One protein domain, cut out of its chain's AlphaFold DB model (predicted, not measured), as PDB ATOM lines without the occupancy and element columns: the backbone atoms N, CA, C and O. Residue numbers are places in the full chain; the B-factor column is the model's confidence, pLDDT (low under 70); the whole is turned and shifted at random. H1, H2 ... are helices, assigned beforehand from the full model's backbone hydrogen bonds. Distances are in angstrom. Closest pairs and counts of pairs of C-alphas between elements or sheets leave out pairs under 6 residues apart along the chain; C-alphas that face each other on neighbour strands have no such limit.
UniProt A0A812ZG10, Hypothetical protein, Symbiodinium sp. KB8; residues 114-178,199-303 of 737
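AT A GLANCE: This is residues 114 to 178 and 199 to 303 of the 737 residues of the protein "Hypothetical protein" of Symbiodinium sp. KB8 (UniProt A0A812ZG10). A helical hairpin, H4 and H5, lies in the middle of this compact body of helices: H1 and H2 pack on the end of H4 at residues 222 to 225, while on the other side H7 packs on H5, the long H6 crosses H7 with its residues 269 to 277, and the short H8 packs on H6 at residues 261 to 269. H3 lies out beyond H2, and residues 173 to 178, of which 173 to 175 belong to H3, stick out. The printed part has 170 residues with eight named helices, H1 to H8 in chain order, and no named strand; its class is all helix. It is compact, with a radius of gyration of the C-alphas of 16.5 A, and spans 53 by 41 by 29 A.

HOW THE PARTS SIT: H1, residues 114 to 126, touches H4, residues 208 to 225, with residues 119 to 123 alone, about perpendicular at 80 degrees; their closest C-alphas, of Leu 119 and Leu 225, are 5.9 A apart. H2, residues 140 to 151, touches H4 with residues 142 to 147 alone, at a steep tilt of 64 degrees, the same way; the closest C-alphas, of Leu 143 and Ala 222, are 5.6 A apart. H3, residues 166 to 175, touches no helix but is near H2, with the closest C-alphas, of Cys 140 and Ala 166, 7.3 A apart. H4 and H5, residues 231 to 245, touch as a hairpin at a shallow tilt of 21 degrees, opposite ways; the closest C-alphas, of Ala 224 and Leu 231, are 5.7 A apart. H5 touches H7, residues 284 to 294, the same way at a shallow tilt of 33 degrees, only just short of steep; the closest C-alphas, of Ala 237 and Ile 292, are 6.6 A apart. H6, residues 259 to 280, touches H7 with residues 269 to 277 alone, at a steep tilt of 60 degrees, opposite ways; the closest C-alphas, of Val 273 and Ala 287, are 5.3 A apart. H6 also touches H8, residues 297 to 301, with residues 261 to 269 alone; the C-alphas of Ala 265 and Ala 301, the closest, are 5.3 A apart. H1 and H2 are apart from H6, H7 and H8. Every O i to N i+4 pair is within hydrogen-bond range in H1, H2, H3, H5, H6, H7 and H8, and 13 of 14 in H4.

IN THESE COORDINATES: H1 begins at C-alpha 114, (17.692, -6.871, -27.644). From first to last C-alpha H4 measures 26.2 A, H5 20.8 A and H6, the longest, 31.3 A. H8 ends at C-alpha 301, (22.445, -39.518, -2.955).

THE WHOLE: The C-alphas of Pro 178 and Asp 251, the two farthest apart, are 55.5 A apart. Residues 179 to 198 are not printed, and C-alphas 178 and 199 are 19.6 A apart across the cut. The links H1 to H2, H2 to H3 and H5 to H6 are long. Mean pLDDT of the printed part is 84.8; it is under 70 at 18 residues, among them 249 to 252 and 296 to 303.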
ATOM      1  N   GLU A 114      18.652  -6.505 -26.615       81.50
ATOM      2  CA  GLU A 114      17.692  -6.871 -27.644       81.50
ATOM      3  C   GLU A 114      17.528  -8.399 -27.704       81.50
ATOM      4  O   GLU A 114      16.398  -8.874 -27.635       81.50
ATOM      5  N   GLU A 115      18.624  -9.177 -27.690       85.75
ATOM      6  CA  GLU A 115      18.554 -10.647 -27.596       85.75
ATOM      7  C   GLU A 115      17.792 -11.098 -26.335       85.75
ATOM      8  O   GLU A 115      16.913 -11.953 -26.424       85.75
ATOM      9  N   VAL A 116      18.068 -10.508 -25.162       85.81
ATOM     10  CA  VAL A 116      17.340 -10.827 -23.913       85.81
ATOM     11  C   VAL A 116      15.861 -10.426 -24.000       85.81
ATOM     12  O   VAL A 116      14.991 -11.170 -23.538       85.81
ATOM     13  N   ALA A 117      15.555  -9.288 -24.627       82.00
ATOM     14  CA  ALA A 117      14.185  -8.825 -24.831       82.00
ATOM     15  C   ALA A 117      13.366  -9.756 -25.740       82.00
ATOM     16  O   ALA A 117      12.183  -9.983 -25.474       82.00
ATOM     17  N   GLU A 118      13.984 -10.328 -26.776       87.62
ATOM     18  CA  GLU A 118      13.348 -11.313 -27.657       87.62
ATOM     19  C   GLU A 118      13.043 -12.630 -26.923       87.62
ATOM     20  O   GLU A 118      11.931 -13.153 -27.055       87.62
ATOM     21  N   LEU A 119      13.965 -13.130 -26.082       88.94
ATOM     22  CA  LEU A 119      13.699 -14.298 -25.223       88.94
ATOM     23  C   LEU A 119      12.513 -14.040 -24.284       88.94
ATOM     24  O   LEU A 119      11.616 -14.876 -24.173       88.94
ATOM     25  N   MET A 120      12.483 -12.870 -23.638       86.62
ATOM     26  CA  MET A 120      11.405 -12.482 -22.726       86.62
ATOM     27  C   MET A 120      10.049 -12.402 -23.437       86.62
ATOM     28  O   MET A 120       9.077 -12.989 -22.962       86.62
ATOM     29  N   GLN A 121       9.973 -11.762 -24.611       84.69
ATOM     30  CA  GLN A 121       8.739 -11.719 -25.408       84.69
ATOM     31  C   GLN A 121       8.264 -13.119 -25.824       84.69
ATOM     32  O   GLN A 121       7.067 -13.417 -25.753       84.69
ATOM     33  N   LYS A 122       9.187 -14.000 -26.232       89.75
ATOM     34  CA  LYS A 122       8.871 -15.386 -26.596       89.75
ATOM     35  C   LYS A 122       8.354 -16.186 -25.398       89.75
ATOM     36  O   LYS A 122       7.349 -16.885 -25.521       89.75
ATOM     37  N   PHE A 123       8.994 -16.038 -24.240       91.00
ATOM     38  CA  PHE A 123       8.610 -16.693 -22.993       91.00
ATOM     39  C   PHE A 123       7.235 -16.233 -22.502       91.00
ATOM     40  O   PHE A 123       6.372 -17.069 -22.259       91.00
ATOM     41  N   MET A 124       6.979 -14.923 -22.443       84.12
ATOM     42  CA  MET A 124       5.669 -14.376 -22.058       84.12
ATOM     43  C   MET A 124       4.543 -14.849 -22.988       84.12
ATOM     44  O   MET A 124       3.429 -15.103 -22.538       84.12
ATOM     45  N   LYS A 125       4.827 -15.018 -24.287       85.56
ATOM     46  CA  LYS A 125       3.870 -15.571 -25.255       85.56
ATOM     47  C   LYS A 125       3.562 -17.057 -25.015       85.56
ATOM     48  O   LYS A 125       2.462 -17.498 -25.343       85.56
ATOM     49  N   ALA A 126       4.506 -17.822 -24.465       86.75
ATOM     50  CA  ALA A 126       4.310 -19.224 -24.089       86.75
ATOM     51  C   ALA A 126       3.676 -19.389 -22.692       86.75
ATOM     52  O   ALA A 126       2.898 -20.318 -22.478       86.75
ATOM     53  N   TYR A 127       3.979 -18.481 -21.761       89.00
ATOM     54  CA  TYR A 127       3.596 -18.548 -20.349       89.00
ATOM     55  C   TYR A 127       2.977 -17.214 -19.865       89.00
ATOM     56  O   TYR A 127       3.540 -16.553 -18.994       89.00
ATOM     57  N   PRO A 128       1.815 -16.781 -20.396       75.62
ATOM     58  CA  PRO A 128       1.262 -15.442 -20.137       75.62
ATOM     59  C   PRO A 128       0.854 -15.188 -18.675       75.62
ATOM     60  O   PRO A 128       0.777 -14.037 -18.250       75.62
ATOM     61  N   SER A 129       0.604 -16.249 -17.903       78.44
ATOM     62  CA  SER A 129       0.286 -16.181 -16.469       78.44
ATOM     63  C   SER A 129       1.521 -16.169 -15.556       78.44
ATOM     64  O   SER A 129       1.361 -16.080 -14.342       78.44
ATOM     65  N   GLU A 130       2.732 -16.312 -16.102       83.88
ATOM     66  CA  GLU A 130       3.968 -16.388 -15.319       83.88
ATOM     67  C   GLU A 130       4.565 -14.986 -15.107       83.88
ATOM     68  O   GLU A 130       4.676 -14.194 -16.048       83.88
ATOM     69  N   LEU A 131       4.975 -14.685 -13.871       79.00
ATOM     70  CA  LEU A 131       5.636 -13.432 -13.501       79.00
ATOM     71  C   LEU A 131       7.137 -13.661 -13.292       79.00
ATOM     72  O   LEU A 131       7.564 -14.160 -12.251       79.00
ATOM     73  N   VAL A 132       7.949 -13.227 -14.258       82.31
ATOM     74  CA  VAL A 132       9.411 -13.235 -14.122       82.31
ATOM     75  C   VAL A 132       9.866 -11.957 -13.414       82.31
ATOM     76  O   VAL A 132       9.938 -10.882 -14.007       82.31
ATOM     77  N   ARG A 133      10.153 -12.077 -12.117       80.94
ATOM     78  CA  ARG A 133      10.670 -10.989 -11.267       80.94
ATOM     79  C   ARG A 133      12.185 -10.829 -11.412       80.94
ATOM     80  O   ARG A 133      12.859 -11.796 -11.745       80.94
ATOM     81  N   SER A 134      12.761  -9.675 -11.069       76.12
ATOM     82  CA  SER A 134      14.224  -9.456 -11.142       76.12
ATOM     83  C   SER A 134      15.053 -10.357 -10.210       76.12
ATOM     84  O   SER A 134      16.235 -10.587 -10.467       76.12
ATOM     85  N   ASP A 135      14.440 -10.895  -9.152       76.25
ATOM     86  CA  ASP A 135      15.036 -11.863  -8.227       76.25
ATOM     87  C   ASP A 135      15.088 -13.308  -8.770       76.25
ATOM     88  O   ASP A 135      16.021 -14.038  -8.424       76.25
ATOM     89  N   VAL A 136      14.169 -13.691  -9.671       84.75
ATOM     90  CA  VAL A 136      14.132 -15.015 -10.342       84.75
ATOM     91  C   VAL A 136      14.541 -14.982 -11.821       84.75
ATOM     92  O   VAL A 136      14.818 -16.027 -12.405       84.75
ATOM     93  N   MET A 137      14.613 -13.795 -12.427       89.56
ATOM     94  CA  MET A 137      15.163 -13.564 -13.761       89.56
ATOM     95  C   MET A 137      16.653 -13.930 -13.758       89.56
ATOM     96  O   MET A 137      17.402 -13.333 -12.982       89.56
ATOM     97  N   PRO A 138      17.120 -14.862 -14.601       93.38
ATOM     98  CA  PRO A 138      18.538 -15.203 -14.695       93.38
ATOM     99  C   PRO A 138      19.393 -14.035 -15.215       93.38
ATOM    100  O   PRO A 138      18.945 -13.253 -16.054       93.38
ATOM    101  N   SER A 139      20.636 -13.935 -14.739       91.44
ATOM    102  CA  SER A 139      21.622 -12.951 -15.211       91.44
ATOM    103  C   SER A 139      22.052 -13.208 -16.661       91.44
ATOM    104  O   SER A 139      21.992 -14.340 -17.155       91.44
ATOM    105  N   CYS A 140      22.546 -12.178 -17.354       88.81
ATOM    106  CA  CYS A 140      23.002 -12.313 -18.744       88.81
ATOM    107  C   CYS A 140      24.143 -13.348 -18.908       88.81
ATOM    108  O   CYS A 140      24.065 -14.162 -19.835       88.81
ATOM    109  N   PRO A 141      25.157 -13.417 -18.015       87.94
ATOM    110  CA  PRO A 141      26.178 -14.468 -18.053       87.94
ATOM    111  C   PRO A 141      25.621 -15.878 -17.817       87.94
ATOM    112  O   PRO A 141      26.112 -16.839 -18.411       87.94
ATOM    113  N   PHE A 142      24.594 -16.027 -16.975       92.31
ATOM    114  CA  PHE A 142      24.004 -17.335 -16.687       92.31
ATOM    115  C   PHE A 142      23.103 -17.827 -17.833       92.31
ATOM    116  O   PHE A 142      23.156 -19.008 -18.183       92.31
ATOM    117  N   LEU A 143      22.358 -16.928 -18.494       92.94
ATOM    118  CA  LEU A 143      21.615 -17.248 -19.722       92.94
ATOM    119  C   LEU A 143      22.533 -17.755 -20.845       92.94
ATOM    120  O   LEU A 143      22.140 -18.672 -21.565       92.94
ATOM    121  N   LEU A 144      23.745 -17.197 -20.970       91.00
ATOM    122  CA  LEU A 144      24.763 -17.666 -21.918       91.00
ATOM    123  C   LEU A 144      25.270 -19.063 -21.586       91.00
ATOM    124  O   LEU A 144      25.220 -19.937 -22.443       91.00
ATOM    125  N   LEU A 145      25.697 -19.294 -20.342       91.25
ATOM    126  CA  LEU A 145      26.209 -20.596 -19.907       91.25
ATOM    127  C   LEU A 145      25.177 -21.718 -20.123       91.25
ATOM    128  O   LEU A 145      25.514 -22.822 -20.546       91.25
ATOM    129  N   VAL A 146      23.896 -21.419 -19.881       93.94
ATOM    130  CA  VAL A 146      22.787 -22.341 -20.161       93.94
ATOM    131  C   VAL A 146      22.581 -22.552 -21.662       93.94
ATOM    132  O   VAL A 146      22.365 -23.692 -22.073       93.94
ATOM    133  N   ARG A 147      22.701 -21.509 -22.493       92.25
ATOM    134  CA  ARG A 147      22.647 -21.646 -23.956       92.25
ATOM    135  C   ARG A 147      23.785 -22.512 -24.491       92.25
ATOM    136  O   ARG A 147      23.514 -23.437 -25.245       92.25
ATOM    137  N   GLU A 148      25.021 -22.280 -24.056       91.62
ATOM    138  CA  GLU A 148      26.191 -23.079 -24.448       91.62
ATOM    139  C   GLU A 148      26.007 -24.565 -24.086       91.62
ATOM    140  O   GLU A 148      26.278 -25.443 -24.905       91.62
ATOM    141  N   HIS A 149      25.465 -24.867 -22.898       91.19
ATOM    142  CA  HIS A 149      25.135 -26.241 -22.485       91.19
ATOM    143  C   HIS A 149      24.027 -26.893 -23.341       91.19
ATOM    144  O   HIS A 149      24.044 -28.112 -23.535       91.19
ATOM    145  N   LEU A 150      23.061 -26.110 -23.838       91.12
ATOM    146  CA  LEU A 150      21.974 -26.582 -24.705       91.12
ATOM    147  C   LEU A 150      22.442 -26.780 -26.156       91.12
ATOM    148  O   LEU A 150      22.173 -27.829 -26.739       91.12
ATOM    149  N   GLU A 151      23.189 -25.826 -26.716       89.88
ATOM    150  CA  GLU A 151      23.780 -25.905 -28.062       89.88
ATOM    151  C   GLU A 151      24.799 -27.053 -28.176       89.88
ATOM    152  O   GLU A 151      24.873 -27.716 -29.210       89.88
ATOM    153  N   ALA A 152      25.525 -27.363 -27.095       87.25
ATOM    154  CA  ALA A 152      26.412 -28.525 -27.013       87.25
ATOM    155  C   ALA A 152      25.678 -29.882 -26.905       87.25
ATOM    156  O   ALA A 152      26.332 -30.927 -26.898       87.25
ATOM    157  N   GLY A 153      24.345 -29.896 -26.765       83.81
ATOM    158  CA  GLY A 153      23.532 -31.115 -26.656       83.81
ATOM    159  C   GLY A 153      23.757 -31.947 -25.384       83.81
ATOM    160  O   GLY A 153      23.238 -33.058 -25.281       83.81
ATOM    161  N   LYS A 154      24.526 -31.437 -24.410       85.00
ATOM    162  CA  LYS A 154      24.920 -32.156 -23.190       85.00
ATOM    163  C   LYS A 154      24.802 -31.247 -21.969       85.00
ATOM    164  O   LYS A 154      25.769 -30.612 -21.545       85.00
ATOM    165  N   PHE A 155      23.614 -31.215 -21.372       91.06
ATOM    166  CA  PHE A 155      23.312 -30.308 -20.274       91.06
ATOM    167  C   PHE A 155      23.898 -30.802 -18.942       91.06
ATOM    168  O   PHE A 155      23.267 -31.542 -18.188       91.06
ATOM    169  N   SER A 156      25.143 -30.410 -18.664       89.19
ATOM    170  CA  SER A 156      25.858 -30.776 -17.434       89.19
ATOM    171  C   SER A 156      25.592 -29.822 -16.262       89.19
ATOM    172  O   SER A 156      25.058 -28.726 -16.438       89.19
ATOM    173  N   TRP A 157      25.959 -30.249 -15.047       92.94
ATOM    174  CA  TRP A 157      25.717 -29.498 -13.815       92.94
ATOM    175  C   TRP A 157      26.368 -28.111 -13.810       92.94
ATOM    176  O   TRP A 157      27.593 -27.991 -13.830       92.94
ATOM    177  N   ILE A 158      25.545 -27.071 -13.665       92.56
ATOM    178  CA  ILE A 158      26.009 -25.702 -13.428       92.56
ATOM    179  C   ILE A 158      26.117 -25.460 -11.909       92.56
ATOM    180  O   ILE A 158      25.091 -25.535 -11.216       92.56
ATOM    181  N   PRO A 159      27.313 -25.136 -11.371       91.38
ATOM    182  CA  PRO A 159      27.506 -24.818  -9.956       91.38
ATOM    183  C   PRO A 159      26.608 -23.672  -9.481       91.38
ATOM    184  O   PRO A 159      26.503 -22.652 -10.157       91.38
ATOM    185  N   TRP A 160      26.024 -23.782  -8.283       91.25
ATOM    186  CA  TRP A 160      25.054 -22.795  -7.764       91.25
ATOM    187  C   TRP A 160      25.615 -21.370  -7.702       91.25
ATOM    188  O   TRP A 160      24.907 -20.415  -7.995       91.25
ATOM    189  N   ARG A 161      26.920 -21.226  -7.438       88.75
ATOM    190  CA  ARG A 161      27.636 -19.939  -7.455       88.75
ATOM    191  C   ARG A 161      27.601 -19.208  -8.812       88.75
ATOM    192  O   ARG A 161      27.886 -18.021  -8.851       88.75
ATOM    193  N   LEU A 162      27.300 -19.904  -9.912       89.25
ATOM    194  CA  LEU A 162      27.153 -19.332 -11.261       89.25
ATOM    195  C   LEU A 162      25.680 -19.120 -11.661       89.25
ATOM    196  O   LEU A 162      25.411 -18.533 -12.703       89.25
ATOM    197  N   ARG A 163      24.724 -19.570 -10.835       93.12
ATOM    198  CA  ARG A 163      23.282 -19.362 -11.029       93.12
ATOM    199  C   ARG A 163      22.871 -18.016 -10.415       93.12
ATOM    200  O   ARG A 163      22.227 -17.984  -9.369       93.12
ATOM    201  N   SER A 164      23.326 -16.910 -11.003       91.00
ATOM    202  CA  SER A 164      23.012 -15.544 -10.550       91.00
ATOM    203  C   SER A 164      21.745 -14.989 -11.208       91.00
ATOM    204  O   SER A 164      21.420 -15.344 -12.342       91.00
ATOM    205  N   SER A 165      21.021 -14.123 -10.497       91.75
ATOM    206  CA  SER A 165      19.864 -13.392 -11.024       91.75
ATOM    207  C   SER A 165      20.248 -12.032 -11.614       91.75
ATOM    208  O   SER A 165      21.340 -11.514 -11.367       91.75
ATOM    209  N   ALA A 166      19.330 -11.411 -12.351       87.19
ATOM    210  CA  ALA A 166      19.465 -10.032 -12.814       87.19
ATOM    211  C   ALA A 166      19.604  -9.041 -11.639       87.19
ATOM    212  O   ALA A 166      20.337  -8.061 -11.749       87.19
ATOM    213  N   SER A 167      18.972  -9.315 -10.487       84.31
ATOM    214  CA  SER A 167      19.178  -8.530  -9.261       84.31
ATOM    215  C   SER A 167      20.570  -8.733  -8.644       84.31
ATOM    216  O   SER A 167      21.167  -7.759  -8.177       84.31
ATOM    217  N   ASP A 168      21.128  -9.953  -8.665       85.62
ATOM    218  CA  ASP A 168      22.529 -10.169  -8.263       85.62
ATOM    219  C   ASP A 168      23.476  -9.372  -9.182       85.62
ATOM    220  O   ASP A 168      24.376  -8.688  -8.693       85.62
ATOM    221  N   GLU A 169      23.237  -9.410 -10.500       85.06
ATOM    222  CA  GLU A 169      24.022  -8.707 -11.524       85.06
ATOM    223  C   GLU A 169      23.935  -7.176 -11.387       85.06
ATOM    224  O   GLU A 169      24.964  -6.495 -11.395       85.06
ATOM    225  N   GLU A 170      22.744  -6.612 -11.167       81.38
ATOM    226  CA  GLU A 170      22.582  -5.172 -10.925       81.38
ATOM    227  C   GLU A 170      23.306  -4.729  -9.645       81.38
ATOM    228  O   GLU A 170      24.076  -3.765  -9.672       81.38
ATOM    229  N   GLN A 171      23.135  -5.458  -8.534       79.19
ATOM    230  CA  GLN A 171      23.837  -5.165  -7.280       79.19
ATOM    231  C   GLN A 171      25.358  -5.244  -7.437       79.19
ATOM    232  O   GLN A 171      26.093  -4.435  -6.865       79.19
ATOM    233  N   PHE A 172      25.841  -6.224  -8.193       81.25
ATOM    234  CA  PHE A 172      27.251  -6.439  -8.491       81.25
ATOM    235  C   PHE A 172      27.845  -5.283  -9.310       81.25
ATOM    236  O   PHE A 172      28.905  -4.750  -8.959       81.25
ATOM    237  N   LEU A 173      27.121  -4.813 -10.330       79.00
ATOM    238  CA  LEU A 173      27.485  -3.630 -11.111       79.00
ATOM    239  C   LEU A 173      27.451  -2.346 -10.263       79.00
ATOM    240  O   LEU A 173      28.394  -1.556 -10.339       79.00
ATOM    241  N   GLU A 174      26.435  -2.149  -9.414       76.12
ATOM    242  CA  GLU A 174      26.323  -1.000  -8.495       76.12
ATOM    243  C   GLU A 174      27.473  -0.938  -7.482       76.12
ATOM    244  O   GLU A 174      28.131   0.098  -7.349       76.12
ATOM    245  N   ARG A 175      27.797  -2.062  -6.826       71.69
ATOM    246  CA  ARG A 175      28.948  -2.170  -5.903       71.69
ATOM    247  C   ARG A 175      30.266  -1.775  -6.579       71.69
ATOM    248  O   ARG A 175      31.159  -1.248  -5.915       71.69
ATOM    249  N   ARG A 176      30.379  -1.990  -7.897       67.31
ATOM    250  CA  ARG A 176      31.541  -1.631  -8.725       67.31
ATOM    251  C   ARG A 176      31.466  -0.252  -9.389       67.31
ATOM    252  O   ARG A 176      32.440   0.111 -10.060       67.31
ATOM    253  N   ARG A 177      30.380   0.527  -9.272       70.62
ATOM    254  CA  ARG A 177      30.322   1.875  -9.881       70.62
ATOM    255  C   ARG A 177      31.390   2.781  -9.238       70.62
ATOM    256  O   ARG A 177      31.436   2.887  -8.008       70.62
ATOM    257  N   PRO A 178      32.277   3.432 -10.017       65.88
ATOM    258  CA  PRO A 178      33.332   4.278  -9.464       65.88
ATOM    259  C   PRO A 178      32.737   5.587  -8.926       65.88
ATOM    260  O   PRO A 178      32.524   6.541  -9.663       65.88
ATOM    261  N   ILE A 199      29.165 -13.663  -9.402       78.38
ATOM    262  CA  ILE A 199      29.024 -14.870  -8.578       78.38
ATOM    263  C   ILE A 199      27.862 -14.718  -7.584       78.38
ATOM    264  O   ILE A 199      27.835 -13.790  -6.774       78.38
ATOM    265  N   ALA A 200      26.926 -15.668  -7.606       78.69
ATOM    266  CA  ALA A 200      25.810 -15.744  -6.668       78.69
ATOM    267  C   ALA A 200      26.279 -16.150  -5.259       78.69
ATOM    268  O   ALA A 200      27.036 -17.111  -5.085       78.69
ATOM    269  N   SER A 201      25.790 -15.445  -4.236       77.12
ATOM    270  CA  SER A 201      26.083 -15.769  -2.835       77.12
ATOM    271  C   SER A 201      25.263 -16.977  -2.374       77.12
ATOM    272  O   SER A 201      24.035 -16.908  -2.321       77.12
ATOM    273  N   VAL A 202      25.939 -18.074  -2.019       77.94
ATOM    274  CA  VAL A 202      25.327 -19.270  -1.417       77.94
ATOM    275  C   VAL A 202      25.464 -19.169   0.112       77.94
ATOM    276  O   VAL A 202      26.589 -19.253   0.611       77.94
ATOM    277  N   PRO A 203      24.375 -18.986   0.887       75.44
ATOM    278  CA  PRO A 203      24.468 -18.871   2.340       75.44
ATOM    279  C   PRO A 203      24.896 -20.196   2.980       75.44
ATOM    280  O   PRO A 203      24.275 -21.228   2.745       75.44
ATOM    281  N   GLN A 204      25.922 -20.173   3.835       69.12
ATOM    282  CA  GLN A 204      26.385 -21.372   4.557       69.12
ATOM    283  C   GLN A 204      25.533 -21.707   5.798       69.12
ATOM    284  O   GLN A 204      25.651 -22.795   6.359       69.12
ATOM    285  N   SER A 205      24.668 -20.787   6.228       60.19
ATOM    286  CA  SER A 205      23.801 -20.924   7.403       60.19
ATOM    287  C   SER A 205      22.452 -20.248   7.166       60.19
ATOM    288  O   SER A 205      22.415 -19.098   6.733       60.19
ATOM    289  N   GLY A 206      21.357 -20.931   7.501       66.50
ATOM    290  CA  GLY A 206      19.991 -20.425   7.358       66.50
ATOM    291  C   GLY A 206      18.976 -21.567   7.215       66.50
ATOM    292  O   GLY A 206      19.363 -22.737   7.293       66.50
ATOM    293  N   PRO A 207      17.684 -21.259   7.000       76.75
ATOM    294  CA  PRO A 207      16.720 -22.252   6.538       76.75
ATOM    295  C   PRO A 207      17.142 -22.774   5.157       76.75
ATOM    296  O   PRO A 207      17.484 -21.999   4.267       76.75
ATOM    297  N   VAL A 208      17.127 -24.095   4.978       83.31
ATOM    298  CA  VAL A 208      17.623 -24.740   3.749       83.31
ATOM    299  C   VAL A 208      16.657 -24.548   2.574       83.31
ATOM    300  O   VAL A 208      17.102 -24.289   1.460       83.31
ATOM    301  N   GLU A 209      15.344 -24.625   2.815       86.06
ATOM    302  CA  GLU A 209      14.315 -24.597   1.763       86.06
ATOM    303  C   GLU A 209      14.393 -23.377   0.820       86.06
ATOM    304  O   GLU A 209      14.478 -23.606  -0.390       86.06
ATOM    305  N   PRO A 210      14.447 -22.112   1.296       86.00
ATOM    306  CA  PRO A 210      14.515 -20.955   0.398       86.00
ATOM    307  C   PRO A 210      15.781 -20.936  -0.466       86.00
ATOM    308  O   PRO A 210      15.751 -20.471  -1.602       86.00
ATOM    309  N   ILE A 211      16.892 -21.477   0.051       87.81
ATOM    310  CA  ILE A 211      18.165 -21.562  -0.674       87.81
ATOM    311  C   ILE A 211      18.039 -22.573  -1.822       87.81
ATOM    312  O   ILE A 211      18.386 -22.256  -2.958       87.81
ATOM    313  N   VAL A 212      17.509 -23.772  -1.543       89.94
ATOM    314  CA  VAL A 212      17.323 -24.820  -2.562       89.94
ATOM    315  C   VAL A 212      16.326 -24.368  -3.632       89.94
ATOM    316  O   VAL A 212      16.625 -24.515  -4.816       89.94
ATOM    317  N   ARG A 213      15.182 -23.787  -3.235       91.38
ATOM    318  CA  ARG A 213      14.147 -23.315  -4.170       91.38
ATOM    319  C   ARG A 213      14.700 -22.232  -5.108       91.38
ATOM    320  O   ARG A 213      14.713 -22.462  -6.313       91.38
ATOM    321  N   ARG A 214      15.331 -21.165  -4.584       90.44
ATOM    322  CA  ARG A 214      15.970 -20.103  -5.398       90.44
ATOM    323  C   ARG A 214      16.925 -20.648  -6.469       90.44
ATOM    324  O   ARG A 214      16.864 -20.226  -7.623       90.44
ATOM    325  N   PHE A 215      17.831 -21.560  -6.102       92.75
ATOM    326  CA  PHE A 215      18.830 -22.095  -7.039       92.75
ATOM    327  C   PHE A 215      18.278 -23.141  -8.018       92.75
ATOM    328  O   PHE A 215      18.943 -23.439  -9.018       92.75
ATOM    329  N   TRP A 216      17.077 -23.667  -7.768       93.25
ATOM    330  CA  TRP A 216      16.299 -24.412  -8.754       93.25
ATOM    331  C   TRP A 216      15.530 -23.475  -9.682       93.25
ATOM    332  O   TRP A 216      15.716 -23.578 -10.891       93.25
ATOM    333  N   ASP A 217      14.756 -22.526  -9.151       92.50
ATOM    334  CA  ASP A 217      13.945 -21.584  -9.935       92.50
ATOM    335  C   ASP A 217      14.779 -20.844 -10.983       92.50
ATOM    336  O   ASP A 217      14.451 -20.874 -12.169       92.50
ATOM    337  N   LEU A 218      15.926 -20.280 -10.582       94.75
ATOM    338  CA  LEU A 218      16.857 -19.611 -11.496       94.75
ATOM    339  C   LEU A 218      17.321 -20.529 -12.642       94.75
ATOM    340  O   LEU A 218      17.421 -20.084 -13.784       94.75
ATOM    341  N   LEU A 219      17.572 -21.816 -12.372       95.38
ATOM    342  CA  LEU A 219      17.941 -22.785 -13.408       95.38
ATOM    343  C   LEU A 219      16.751 -23.142 -14.310       95.38
ATOM    344  O   LEU A 219      16.922 -23.254 -15.523       95.38
ATOM    345  N   MET A 220      15.546 -23.277 -13.747       94.75
ATOM    346  CA  MET A 220      14.335 -23.546 -14.523       94.75
ATOM    347  C   MET A 220      14.024 -22.416 -15.500       94.75
ATOM    348  O   MET A 220      13.821 -22.679 -16.685       94.75
ATOM    349  N   TYR A 221      14.029 -21.165 -15.025       94.75
ATOM    350  CA  TYR A 221      13.820 -20.007 -15.888       94.75
ATOM    351  C   TYR A 221      14.918 -19.922 -16.951       94.75
ATOM    352  O   TYR A 221      14.593 -19.759 -18.121       94.75
ATOM    353  N   ALA A 222      16.195 -20.126 -16.609       95.31
ATOM    354  CA  ALA A 222      17.277 -20.051 -17.594       95.31
ATOM    355  C   ALA A 222      17.159 -21.103 -18.715       95.31
ATOM    356  O   ALA A 222      17.414 -20.787 -19.881       95.31
ATOM    357  N   ILE A 223      16.749 -22.335 -18.382       95.31
ATOM    358  CA  ILE A 223      16.515 -23.406 -19.366       95.31
ATOM    359  C   ILE A 223      15.277 -23.092 -20.216       95.31
ATOM    360  O   ILE A 223      15.340 -23.196 -21.440       95.31
ATOM    361  N   ALA A 224      14.166 -22.680 -19.596       94.69
ATOM    362  CA  ALA A 224      12.926 -22.362 -20.305       94.69
ATOM    363  C   ALA A 224      13.046 -21.113 -21.202       94.69
ATOM    364  O   ALA A 224      12.399 -21.051 -22.246       94.69
ATOM    365  N   LEU A 225      13.888 -20.143 -20.827       93.25
ATOM    366  CA  LEU A 225      14.168 -18.931 -21.607       93.25
ATOM    367  C   LEU A 225      15.040 -19.182 -22.837       93.25
ATOM    368  O   LEU A 225      14.929 -18.442 -23.806       93.25
ATOM    369  N   ASN A 226      15.870 -20.227 -22.823       94.06
ATOM    370  CA  ASN A 226      16.607 -20.700 -23.999       94.06
ATOM    371  C   ASN A 226      15.895 -21.890 -24.689       94.06
ATOM    372  O   ASN A 226      16.544 -22.692 -25.353       94.06
ATOM    373  N   ASP A 227      14.575 -22.034 -24.496       91.00
ATOM    374  CA  ASP A 227      13.710 -23.082 -25.073       91.00
ATOM    375  C   ASP A 227      14.118 -24.547 -24.780       91.00
ATOM    376  O   ASP A 227      13.564 -25.477 -25.369       91.00
ATOM    377  N   GLY A 228      15.053 -24.795 -23.856       89.88
ATOM    378  CA  GLY A 228      15.658 -26.118 -23.652       89.88
ATOM    379  C   GLY A 228      14.719 -27.175 -23.061       89.88
ATOM    380  O   GLY A 228      14.906 -28.371 -23.286       89.88
ATOM    381  N   ALA A 229      13.705 -26.749 -22.303       93.38
ATOM    382  CA  ALA A 229      12.636 -27.600 -21.785       93.38
ATOM    383  C   ALA A 229      11.405 -26.763 -21.394       93.38
ATOM    384  O   ALA A 229      11.519 -25.601 -21.004       93.38
ATOM    385  N   HIS A 230      10.217 -27.367 -21.462       93.38
ATOM    386  CA  HIS A 230       8.965 -26.689 -21.118       93.38
ATOM    387  C   HIS A 230       8.806 -26.519 -19.596       93.38
ATOM    388  O   HIS A 230       8.913 -27.488 -18.836       93.38
ATOM    389  N   LEU A 231       8.470 -25.302 -19.159       92.44
ATOM    390  CA  LEU A 231       8.524 -24.853 -17.761       92.44
ATOM    391  C   LEU A 231       7.733 -25.732 -16.777       92.44
ATOM    392  O   LEU A 231       8.194 -25.992 -15.668       92.44
ATOM    393  N   LEU A 232       6.586 -26.279 -17.197       90.81
ATOM    394  CA  LEU A 232       5.786 -27.205 -16.381       90.81
ATOM    395  C   LEU A 232       6.540 -28.492 -15.995       90.81
ATOM    396  O   LEU A 232       6.312 -29.033 -14.913       90.81
ATOM    397  N   HIS A 233       7.413 -29.008 -16.865       90.75
ATOM    398  CA  HIS A 233       8.196 -30.215 -16.577       90.75
ATOM    399  C   HIS A 233       9.357 -29.901 -15.636       90.75
ATOM    400  O   HIS A 233       9.588 -30.648 -14.686       90.75
ATOM    401  N   LEU A 234      10.003 -28.749 -15.838       93.94
ATOM    402  CA  LEU A 234      11.022 -28.223 -14.934       93.94
ATOM    403  C   LEU A 234      10.444 -28.009 -13.523       93.94
ATOM    404  O   LEU A 234      11.000 -28.537 -12.564       93.94
ATOM    405  N   ARG A 235       9.277 -27.354 -13.383       93.00
ATOM    406  CA  ARG A 235       8.650 -27.115 -12.065       93.00
ATOM    407  C   ARG A 235       8.268 -28.417 -11.356       93.00
ATOM    408  O   ARG A 235       8.503 -28.549 -10.160       93.00
ATOM    409  N   LYS A 236       7.763 -29.421 -12.086       91.69
ATOM    410  CA  LYS A 236       7.514 -30.770 -11.535       91.69
ATOM    411  C   LYS A 236       8.803 -31.450 -11.055       91.69
ATOM    412  O   LYS A 236       8.783 -32.097 -10.010       91.69
ATOM    413  N   ALA A 237       9.904 -31.310 -11.796       91.00
ATOM    414  CA  ALA A 237      11.215 -31.830 -11.414       91.00
ATOM    415  C   ALA A 237      11.760 -31.140 -10.148       91.00
ATOM    416  O   ALA A 237      12.151 -31.830  -9.204       91.00
ATOM    417  N   ALA A 238      11.710 -29.805 -10.094       92.00
ATOM    418  CA  ALA A 238      12.153 -29.015  -8.947       92.00
ATOM    419  C   ALA A 238      11.357 -29.345  -7.677       92.00
ATOM    420  O   ALA A 238      11.951 -29.728  -6.672       92.00
ATOM    421  N   GLU A 239      10.021 -29.296  -7.727       91.88
ATOM    422  CA  GLU A 239       9.169 -29.637  -6.577       91.88
ATOM    423  C   GLU A 239       9.405 -31.074  -6.092       91.88
ATOM    424  O   GLU A 239       9.445 -31.332  -4.887       91.88
ATOM    425  N   LYS A 240       9.648 -32.023  -7.009       89.12
ATOM    426  CA  LYS A 240      10.001 -33.395  -6.633       89.12
ATOM    427  C   LYS A 240      11.362 -33.470  -5.932       89.12
ATOM    428  O   LYS A 240      11.456 -34.140  -4.905       89.12
ATOM    429  N   PHE A 241      12.387 -32.781  -6.436       90.62
ATOM    430  CA  PHE A 241      13.713 -32.729  -5.807       90.62
ATOM    431  C   PHE A 241      13.662 -32.065  -4.421       90.62
ATOM    432  O   PHE A 241      14.145 -32.640  -3.444       90.62
ATOM    433  N   ILE A 242      13.009 -30.903  -4.315       89.88
ATOM    434  CA  ILE A 242      12.800 -30.147  -3.071       89.88
ATOM    435  C   ILE A 242      12.051 -31.011  -2.042       89.88
ATOM    436  O   ILE A 242      12.494 -31.136  -0.900       89.88
ATOM    437  N   SER A 243      10.978 -31.693  -2.460       87.56
ATOM    438  CA  SER A 243      10.212 -32.617  -1.615       87.56
ATOM    439  C   SER A 243      11.066 -33.760  -1.045       87.56
ATOM    440  O   SER A 243      10.909 -34.102   0.126       87.56
ATOM    441  N   ILE A 244      11.997 -34.330  -1.822       84.12
ATOM    442  CA  ILE A 244      12.911 -35.382  -1.339       84.12
ATOM    443  C   ILE A 244      13.957 -34.791  -0.381       84.12
ATOM    444  O   ILE A 244      14.174 -35.338   0.702       84.12
ATOM    445  N   ALA A 245      14.579 -33.668  -0.756       85.25
ATOM    446  CA  ALA A 245      15.642 -33.017   0.010       85.25
ATOM    447  C   ALA A 245      15.176 -32.529   1.395       85.25
ATOM    448  O   ALA A 245      15.946 -32.566   2.353       85.25
ATOM    449  N   LEU A 246      13.912 -32.111   1.516       84.50
ATOM    450  CA  LEU A 246      13.320 -31.609   2.762       84.50
ATOM    451  C   LEU A 246      12.519 -32.668   3.541       84.50
ATOM    452  O   LEU A 246      12.024 -32.381   4.630       84.50
ATOM    453  N   ALA A 247      12.383 -33.895   3.024       81.00
ATOM    454  CA  ALA A 247      11.547 -34.924   3.638       81.00
ATOM    455  C   ALA A 247      12.012 -35.291   5.060       81.00
ATOM    456  O   ALA A 247      13.116 -35.812   5.247       81.00
ATOM    457  N   THR A 248      11.131 -35.150   6.054       71.44
ATOM    458  CA  THR A 248      11.386 -35.534   7.453       71.44
ATOM    459  C   THR A 248      11.914 -36.978   7.570       71.44
ATOM    460  O   THR A 248      11.445 -37.875   6.860       71.44
ATOM    461  N   PRO A 249      12.922 -37.262   8.415       69.25
ATOM    462  CA  PRO A 249      13.357 -38.632   8.685       69.25
ATOM    463  C   PRO A 249      12.300 -39.454   9.437       69.25
ATOM    464  O   PRO A 249      11.825 -39.040  10.491       69.25
ATOM    465  N   SER A 250      11.958 -40.636   8.914       66.62
ATOM    466  CA  SER A 250      11.033 -41.580   9.567       66.62
ATOM    467  C   SER A 250      11.698 -42.382  10.695       66.62
ATOM    468  O   SER A 250      11.022 -42.836  11.613       66.62
ATOM    469  N   ASP A 251      13.021 -42.561  10.628       69.38
ATOM    470  CA  ASP A 251      13.836 -43.121  11.708       69.38
ATOM    471  C   ASP A 251      14.414 -41.978  12.555       69.38
ATOM    472  O   ASP A 251      15.101 -41.090  12.047       69.38
ATOM    473  N   ARG A 252      14.171 -42.045  13.867       66.19
ATOM    474  CA  ARG A 252      14.647 -41.105  14.891       66.19
ATOM    475  C   ARG A 252      16.180 -41.000  14.971       66.19
ATOM    476  O   ARG A 252      16.688 -40.031  15.528       66.19
ATOM    477  N   ASN A 253      16.915 -41.974  14.428       71.00
ATOM    478  CA  ASN A 253      18.382 -41.994  14.385       71.00
ATOM    479  C   ASN A 253      18.987 -41.291  13.154       71.00
ATOM    480  O   ASN A 253      20.211 -41.195  13.041       71.00
ATOM    481  N   MET A 254      18.155 -40.830  12.217       68.88
ATOM    482  CA  MET A 254      18.583 -40.255  10.942       68.88
ATOM    483  C   MET A 254      18.365 -38.739  10.947       68.88
ATOM    484  O   MET A 254      17.300 -38.265  11.337       68.88
ATOM    485  N   ARG A 255      19.360 -37.962  10.504       78.94
ATOM    486  CA  ARG A 255      19.229 -36.499  10.365       78.94
ATOM    487  C   ARG A 255      18.740 -36.105   8.962       78.94
ATOM    488  O   ARG A 255      18.988 -36.855   8.014       78.94
ATOM    489  N   PRO A 256      18.100 -34.933   8.786       76.81
ATOM    490  CA  PRO A 256      17.923 -34.357   7.454       76.81
ATOM    491  C   PRO A 256      19.285 -34.128   6.760       76.81
ATOM    492  O   PRO A 256      20.312 -33.977   7.446       76.81
ATOM    493  N   PRO A 257      19.318 -34.111   5.416       81.81
ATOM    494  CA  PRO A 257      20.521 -33.759   4.673       81.81
ATOM    495  C   PRO A 257      20.901 -32.291   4.919       81.81
ATOM    496  O   PRO A 257      20.059 -31.430   5.174       81.81
ATOM    497  N   SER A 258      22.198 -32.016   4.873       84.31
ATOM    498  CA  SER A 258      22.769 -30.672   4.935       84.31
ATOM    499  C   SER A 258      22.767 -30.019   3.554       84.31
ATOM    500  O   SER A 258      22.690 -30.702   2.533       84.31
ATOM    501  N   LEU A 259      22.927 -28.693   3.511       85.62
ATOM    502  CA  LEU A 259      23.007 -27.948   2.253       85.62
ATOM    503  C   LEU A 259      24.090 -28.510   1.310       85.62
ATOM    504  O   LEU A 259      23.844 -28.643   0.118       85.62
ATOM    505  N   GLN A 260      25.247 -28.919   1.844       85.56
ATOM    506  CA  GLN A 260      26.337 -29.498   1.052       85.56
ATOM    507  C   GLN A 260      25.971 -30.858   0.430       85.56
ATOM    508  O   GLN A 260      26.339 -31.126  -0.710       85.56
ATOM    509  N   GLU A 261      25.226 -31.704   1.149       85.25
ATOM    510  CA  GLU A 261      24.744 -32.991   0.622       85.25
ATOM    511  C   GLU A 261      23.668 -32.784  -0.455       85.25
ATOM    512  O   GLU A 261      23.653 -33.502  -1.449       85.25
ATOM    513  N   ILE A 262      22.820 -31.759  -0.314       88.88
ATOM    514  CA  ILE A 262      21.818 -31.394  -1.330       88.88
ATOM    515  C   ILE A 262      22.490 -30.831  -2.595       88.88
ATOM    516  O   ILE A 262      22.082 -31.173  -3.702       88.88
ATOM    517  N   VAL A 263      23.545 -30.019  -2.450       89.19
ATOM    518  CA  VAL A 263      24.344 -29.502  -3.578       89.19
ATOM    519  C   VAL A 263      25.041 -30.637  -4.336       89.19
ATOM    520  O   VAL A 263      25.026 -30.645  -5.567       89.19
ATOM    521  N   GLU A 264      25.612 -31.623  -3.637       86.88
ATOM    522  CA  GLU A 264      26.258 -32.770  -4.296       86.88
ATOM    523  C   GLU A 264      25.230 -33.748  -4.904       86.88
ATOM    524  O   GLU A 264      25.497 -34.349  -5.942       86.88
ATOM    525  N   ALA A 265      24.023 -33.859  -4.338       88.38
ATOM    526  CA  ALA A 265      22.929 -34.624  -4.940       88.38
ATOM    527  C   ALA A 265      22.351 -33.960  -6.205       88.38
ATOM    528  O   ALA A 265      22.095 -34.649  -7.190       88.38
ATOM    529  N   ASP A 266      22.199 -32.629  -6.217       91.44
ATOM    530  CA  ASP A 266      21.880 -31.852  -7.426       91.44
ATOM    531  C   ASP A 266      22.973 -32.055  -8.493       91.44
ATOM    532  O   ASP A 266      22.682 -32.329  -9.656       91.44
ATOM    533  N   ARG A 267      24.248 -32.042  -8.089       90.62
ATOM    534  CA  ARG A 267      25.378 -32.350  -8.975       90.62
ATOM    535  C   ARG A 267      25.323 -33.764  -9.555       90.62
ATOM    536  O   ARG A 267      25.491 -33.917 -10.763       90.62
ATOM    537  N   ALA A 268      25.057 -34.779  -8.735       88.88
ATOM    538  CA  ALA A 268      24.924 -36.166  -9.182       88.88
ATOM    539  C   ALA A 268      23.749 -36.349 -10.162       88.88
ATOM    540  O   ALA A 268      23.905 -37.001 -11.196       88.88
ATOM    541  N   LEU A 269      22.607 -35.713  -9.881       90.75
ATOM    542  CA  LEU A 269      21.440 -35.657 -10.764       90.75
ATOM    543  C   LEU A 269      21.800 -35.093 -12.147       90.75
ATOM    544  O   LEU A 269      21.628 -35.784 -13.150       90.75
ATOM    545  N   TRP A 270      22.339 -33.874 -12.216       91.50
ATOM    546  CA  TRP A 270      22.633 -33.221 -13.500       91.50
ATOM    547  C   TRP A 270      23.803 -33.870 -14.261       91.50
ATOM    548  O   TRP A 270      23.836 -33.821 -15.490       91.50
ATOM    549  N   LEU A 271      24.733 -34.542 -13.571       90.38
ATOM    550  CA  LEU A 271      25.711 -35.420 -14.224       90.38
ATOM    551  C   LEU A 271      25.035 -36.647 -14.860       90.38
ATOM    552  O   LEU A 271      25.336 -36.971 -16.007       90.38
ATOM    553  N   GLY A 272      24.086 -37.286 -14.168       88.38
ATOM    554  CA  GLY A 272      23.302 -38.400 -14.713       88.38
ATOM    555  C   GLY A 272      22.462 -38.009 -15.934       88.38
ATOM    556  O   GLY A 272      22.465 -38.732 -16.931       88.38
ATOM    557  N   VAL A 273      21.828 -36.828 -15.908       90.81
ATOM    558  CA  VAL A 273      21.128 -36.245 -17.072       90.81
ATOM    559  C   VAL A 273      22.085 -36.102 -18.260       90.81
ATOM    560  O   VAL A 273      21.800 -36.620 -19.340       90.81
ATOM    561  N   ALA A 274      23.254 -35.487 -18.053       90.44
ATOM    562  CA  ALA A 274      24.259 -35.303 -19.100       90.44
ATOM    563  C   ALA A 274      24.808 -36.624 -19.671       90.44
ATOM    564  O   ALA A 274      25.196 -36.665 -20.841       90.44
ATOM    565  N   THR A 275      24.847 -37.698 -18.877       89.12
ATOM    566  CA  THR A 275      25.195 -39.047 -19.351       89.12
ATOM    567  C   THR A 275      24.082 -39.648 -20.210       89.12
ATOM    568  O   THR A 275      24.370 -40.122 -21.302       89.12
ATOM    569  N   ILE A 276      22.809 -39.576 -19.799       88.44
ATOM    570  CA  ILE A 276      21.690 -40.103 -20.610       88.44
ATOM    571  C   ILE A 276      21.584 -39.358 -21.951       88.44
ATOM    572  O   ILE A 276      21.409 -39.992 -22.992       88.44
ATOM    573  N   GLN A 277      21.741 -38.029 -21.952       89.12
ATOM    574  CA  GLN A 277      21.762 -37.251 -23.195       89.12
ATOM    575  C   GLN A 277      22.919 -37.665 -24.118       89.12
ATOM    576  O   GLN A 277      22.697 -37.881 -25.305       89.12
ATOM    577  N   ALA A 278      24.135 -37.817 -23.581       84.94
ATOM    578  CA  ALA A 278      25.318 -38.140 -24.380       84.94
ATOM    579  C   ALA A 278      25.331 -39.587 -24.905       84.94
ATOM    580  O   ALA A 278      25.703 -39.813 -26.054       84.94
ATOM    581  N   ASP A 279      24.924 -40.552 -24.079       84.25
ATOM    582  CA  ASP A 279      25.045 -41.983 -24.385       84.25
ATOM    583  C   ASP A 279      23.815 -42.537 -25.123       84.25
ATOM    584  O   ASP A 279      23.911 -43.560 -25.801       84.25
ATOM    585  N   GLN A 280      22.647 -41.895 -24.975       80.31
ATOM    586  CA  GLN A 280      21.371 -42.390 -25.511       80.31
ATOM    587  C   GLN A 280      20.610 -41.374 -26.381       80.31
ATOM    588  O   GLN A 280      19.616 -41.747 -27.002       80.31
ATOM    589  N   GLY A 281      21.039 -40.108 -26.450       83.44
ATOM    590  CA  GLY A 281      20.429 -39.089 -27.315       83.44
ATOM    591  C   GLY A 281      19.043 -38.594 -26.877       83.44
ATOM    592  O   GLY A 281      18.286 -38.096 -27.707       83.44
ATOM    593  N   TRP A 282      18.678 -38.755 -25.600       88.25
ATOM    594  CA  TRP A 282      17.368 -38.332 -25.080       88.25
ATOM    595  C   TRP A 282      17.241 -36.802 -25.021       88.25
ATOM    596  O   TRP A 282      18.233 -36.085 -24.854       88.25
ATOM    597  N   SER A 283      16.006 -36.287 -25.076       91.19
ATOM    598  CA  SER A 283      15.769 -34.862 -24.825       91.19
ATOM    599  C   SER A 283      16.101 -34.499 -23.373       91.19
ATOM    600  O   SER A 283      16.059 -35.345 -22.474       91.19
ATOM    601  N   LEU A 284      16.378 -33.217 -23.120       91.94
ATOM    602  CA  LEU A 284      16.617 -32.717 -21.764       91.94
ATOM    603  C   LEU A 284      15.419 -32.975 -20.833       91.94
ATOM    604  O   LEU A 284      15.608 -33.257 -19.653       91.94
ATOM    605  N   THR A 285      14.195 -32.919 -21.368       91.56
ATOM    606  CA  THR A 285      12.972 -33.165 -20.589       91.56
ATOM    607  C   THR A 285      12.870 -34.634 -20.179       91.56
ATOM    608  O   THR A 285      12.600 -34.922 -19.013       91.56
ATOM    609  N   ASP A 286      13.143 -35.559 -21.102       91.00
ATOM    610  CA  ASP A 286      13.020 -37.000 -20.849       91.00
ATOM    611  C   ASP A 286      14.144 -37.506 -19.935       91.00
ATOM    612  O   ASP A 286      13.887 -38.243 -18.986       91.00
ATOM    613  N   ALA A 287      15.386 -37.063 -20.168       91.31
ATOM    614  CA  ALA A 287      16.539 -37.428 -19.342       91.31
ATOM    615  C   ALA A 287      16.408 -36.911 -17.895       91.31
ATOM    616  O   ALA A 287      16.750 -37.621 -16.947       91.31
ATOM    617  N   LEU A 288      15.869 -35.698 -17.708       91.44
ATOM    618  CA  LEU A 288      15.560 -35.147 -16.386       91.44
ATOM    619  C   LEU A 288      14.415 -35.913 -15.701       91.44
ATOM    620  O   LEU A 288      14.493 -36.194 -14.504       91.44
ATOM    621  N   ALA A 289      13.373 -36.282 -16.453       89.06
ATOM    622  CA  ALA A 289      12.245 -37.043 -15.923       89.06
ATOM    623  C   ALA A 289      12.651 -38.463 -15.484       89.06
ATOM    624  O   ALA A 289      12.290 -38.890 -14.390       89.06
ATOM    625  N   GLU A 290      13.456 -39.160 -16.286       89.12
ATOM    626  CA  GLU A 290      14.049 -40.465 -15.966       89.12
ATOM    627  C   GLU A 290      14.861 -40.415 -14.661       89.12
ATOM    628  O   GLU A 290      14.605 -41.185 -13.731       89.12
ATOM    629  N   MET A 291      15.790 -39.459 -14.543       88.25
ATOM    630  CA  MET A 291      16.638 -39.326 -13.351       88.25
ATOM    631  C   MET A 291      15.858 -39.015 -12.066       88.25
ATOM    632  O   MET A 291      16.273 -39.449 -10.995       88.25
ATOM    633  N   ILE A 292      14.751 -38.266 -12.144       86.31
ATOM    634  CA  ILE A 292      14.003 -37.803 -10.961       86.31
ATOM    635  C   ILE A 292      12.831 -38.724 -10.598       86.31
ATOM    636  O   ILE A 292      12.559 -38.931  -9.412       86.31
ATOM    637  N   PHE A 293      12.114 -39.270 -11.582       85.88
ATOM    638  CA  PHE A 293      10.885 -40.038 -11.347       85.88
ATOM    639  C   PHE A 293      11.062 -41.553 -11.481       85.88
ATOM    640  O   PHE A 293      10.335 -42.280 -10.806       85.88
ATOM    641  N   ALA A 294      12.006 -42.033 -12.301       79.38
ATOM    642  CA  ALA A 294      12.205 -43.467 -12.532       79.38
ATOM    643  C   ALA A 294      13.403 -44.051 -11.764       79.38
ATOM    644  O   ALA A 294      13.317 -45.176 -11.267       79.38
ATOM    645  N   ARG A 295      14.515 -43.309 -11.635       79.06
ATOM    646  CA  ARG A 295      15.751 -43.830 -11.024       79.06
ATOM    647  C   ARG A 295      15.853 -43.579  -9.513       79.06
ATOM    648  O   ARG A 295      15.612 -42.463  -9.058       79.06
ATOM    649  N   PRO A 296      16.284 -44.577  -8.716       61.28
ATOM    650  CA  PRO A 296      16.474 -44.423  -7.273       61.28
ATOM    651  C   PRO A 296      17.751 -43.649  -6.899       61.28
ATOM    652  O   PRO A 296      17.931 -43.306  -5.733       61.28
ATOM    653  N   ASP A 297      18.640 -43.357  -7.849       63.22
ATOM    654  CA  ASP A 297      20.004 -42.880  -7.569       63.22
ATOM    655  C   ASP A 297      20.048 -41.472  -6.947       63.22
ATOM    656  O   ASP A 297      20.860 -41.189  -6.067       63.22
ATOM    657  N   VAL A 298      19.112 -40.594  -7.318       60.50
ATOM    658  CA  VAL A 298      18.962 -39.265  -6.689       60.50
ATOM    659  C   VAL A 298      18.474 -39.393  -5.238       60.50
ATOM    660  O   VAL A 298      18.853 -38.611  -4.366       60.50
ATOM    661  N   TYR A 299      17.676 -40.425  -4.949       65.88
ATOM    662  CA  TYR A 299      17.146 -40.719  -3.617       65.88
ATOM    663  C   TYR A 299      18.202 -41.368  -2.710       65.88
ATOM    664  O   TYR A 299      18.160 -41.173  -1.495       65.88
ATOM    665  N   SER A 300      19.154 -42.119  -3.280       64.81
ATOM    666  CA  SER A 300      20.288 -42.686  -2.541       64.81
ATOM    667  C   SER A 300      21.407 -41.662  -2.309       64.81
ATOM    668  O   SER A 300      22.029 -41.692  -1.248       64.81
ATOM    669  N   ALA A 301      21.600 -40.690  -3.208       58.97
ATOM    670  CA  ALA A 301      22.445 -39.518  -2.955       58.97
ATOM    671  C   ALA A 301      21.884 -38.622  -1.830       58.97
ATOM    672  O   ALA A 301      22.636 -38.131  -0.992       58.97
ATOM    673  N   LEU A 302      20.555 -38.473  -1.753       62.75
ATOM    674  CA  LEU A 302      19.845 -37.800  -0.650       62.75
ATOM    675  C   LEU A 302      19.569 -38.724   0.560       62.75
ATOM    676  O   LEU A 302      18.739 -38.399   1.416       62.75
ATOM    677  N   ALA A 303      20.246 -39.876   0.667       54.88
ATOM    678  CA  ALA A 303      20.047 -40.804   1.777       54.88
ATOM    679  C   ALA A 303      20.445 -40.166   3.119       54.88
ATOM    680  O   ALA A 303      21.603 -39.842   3.381       54.88
TER     681      ALA A 303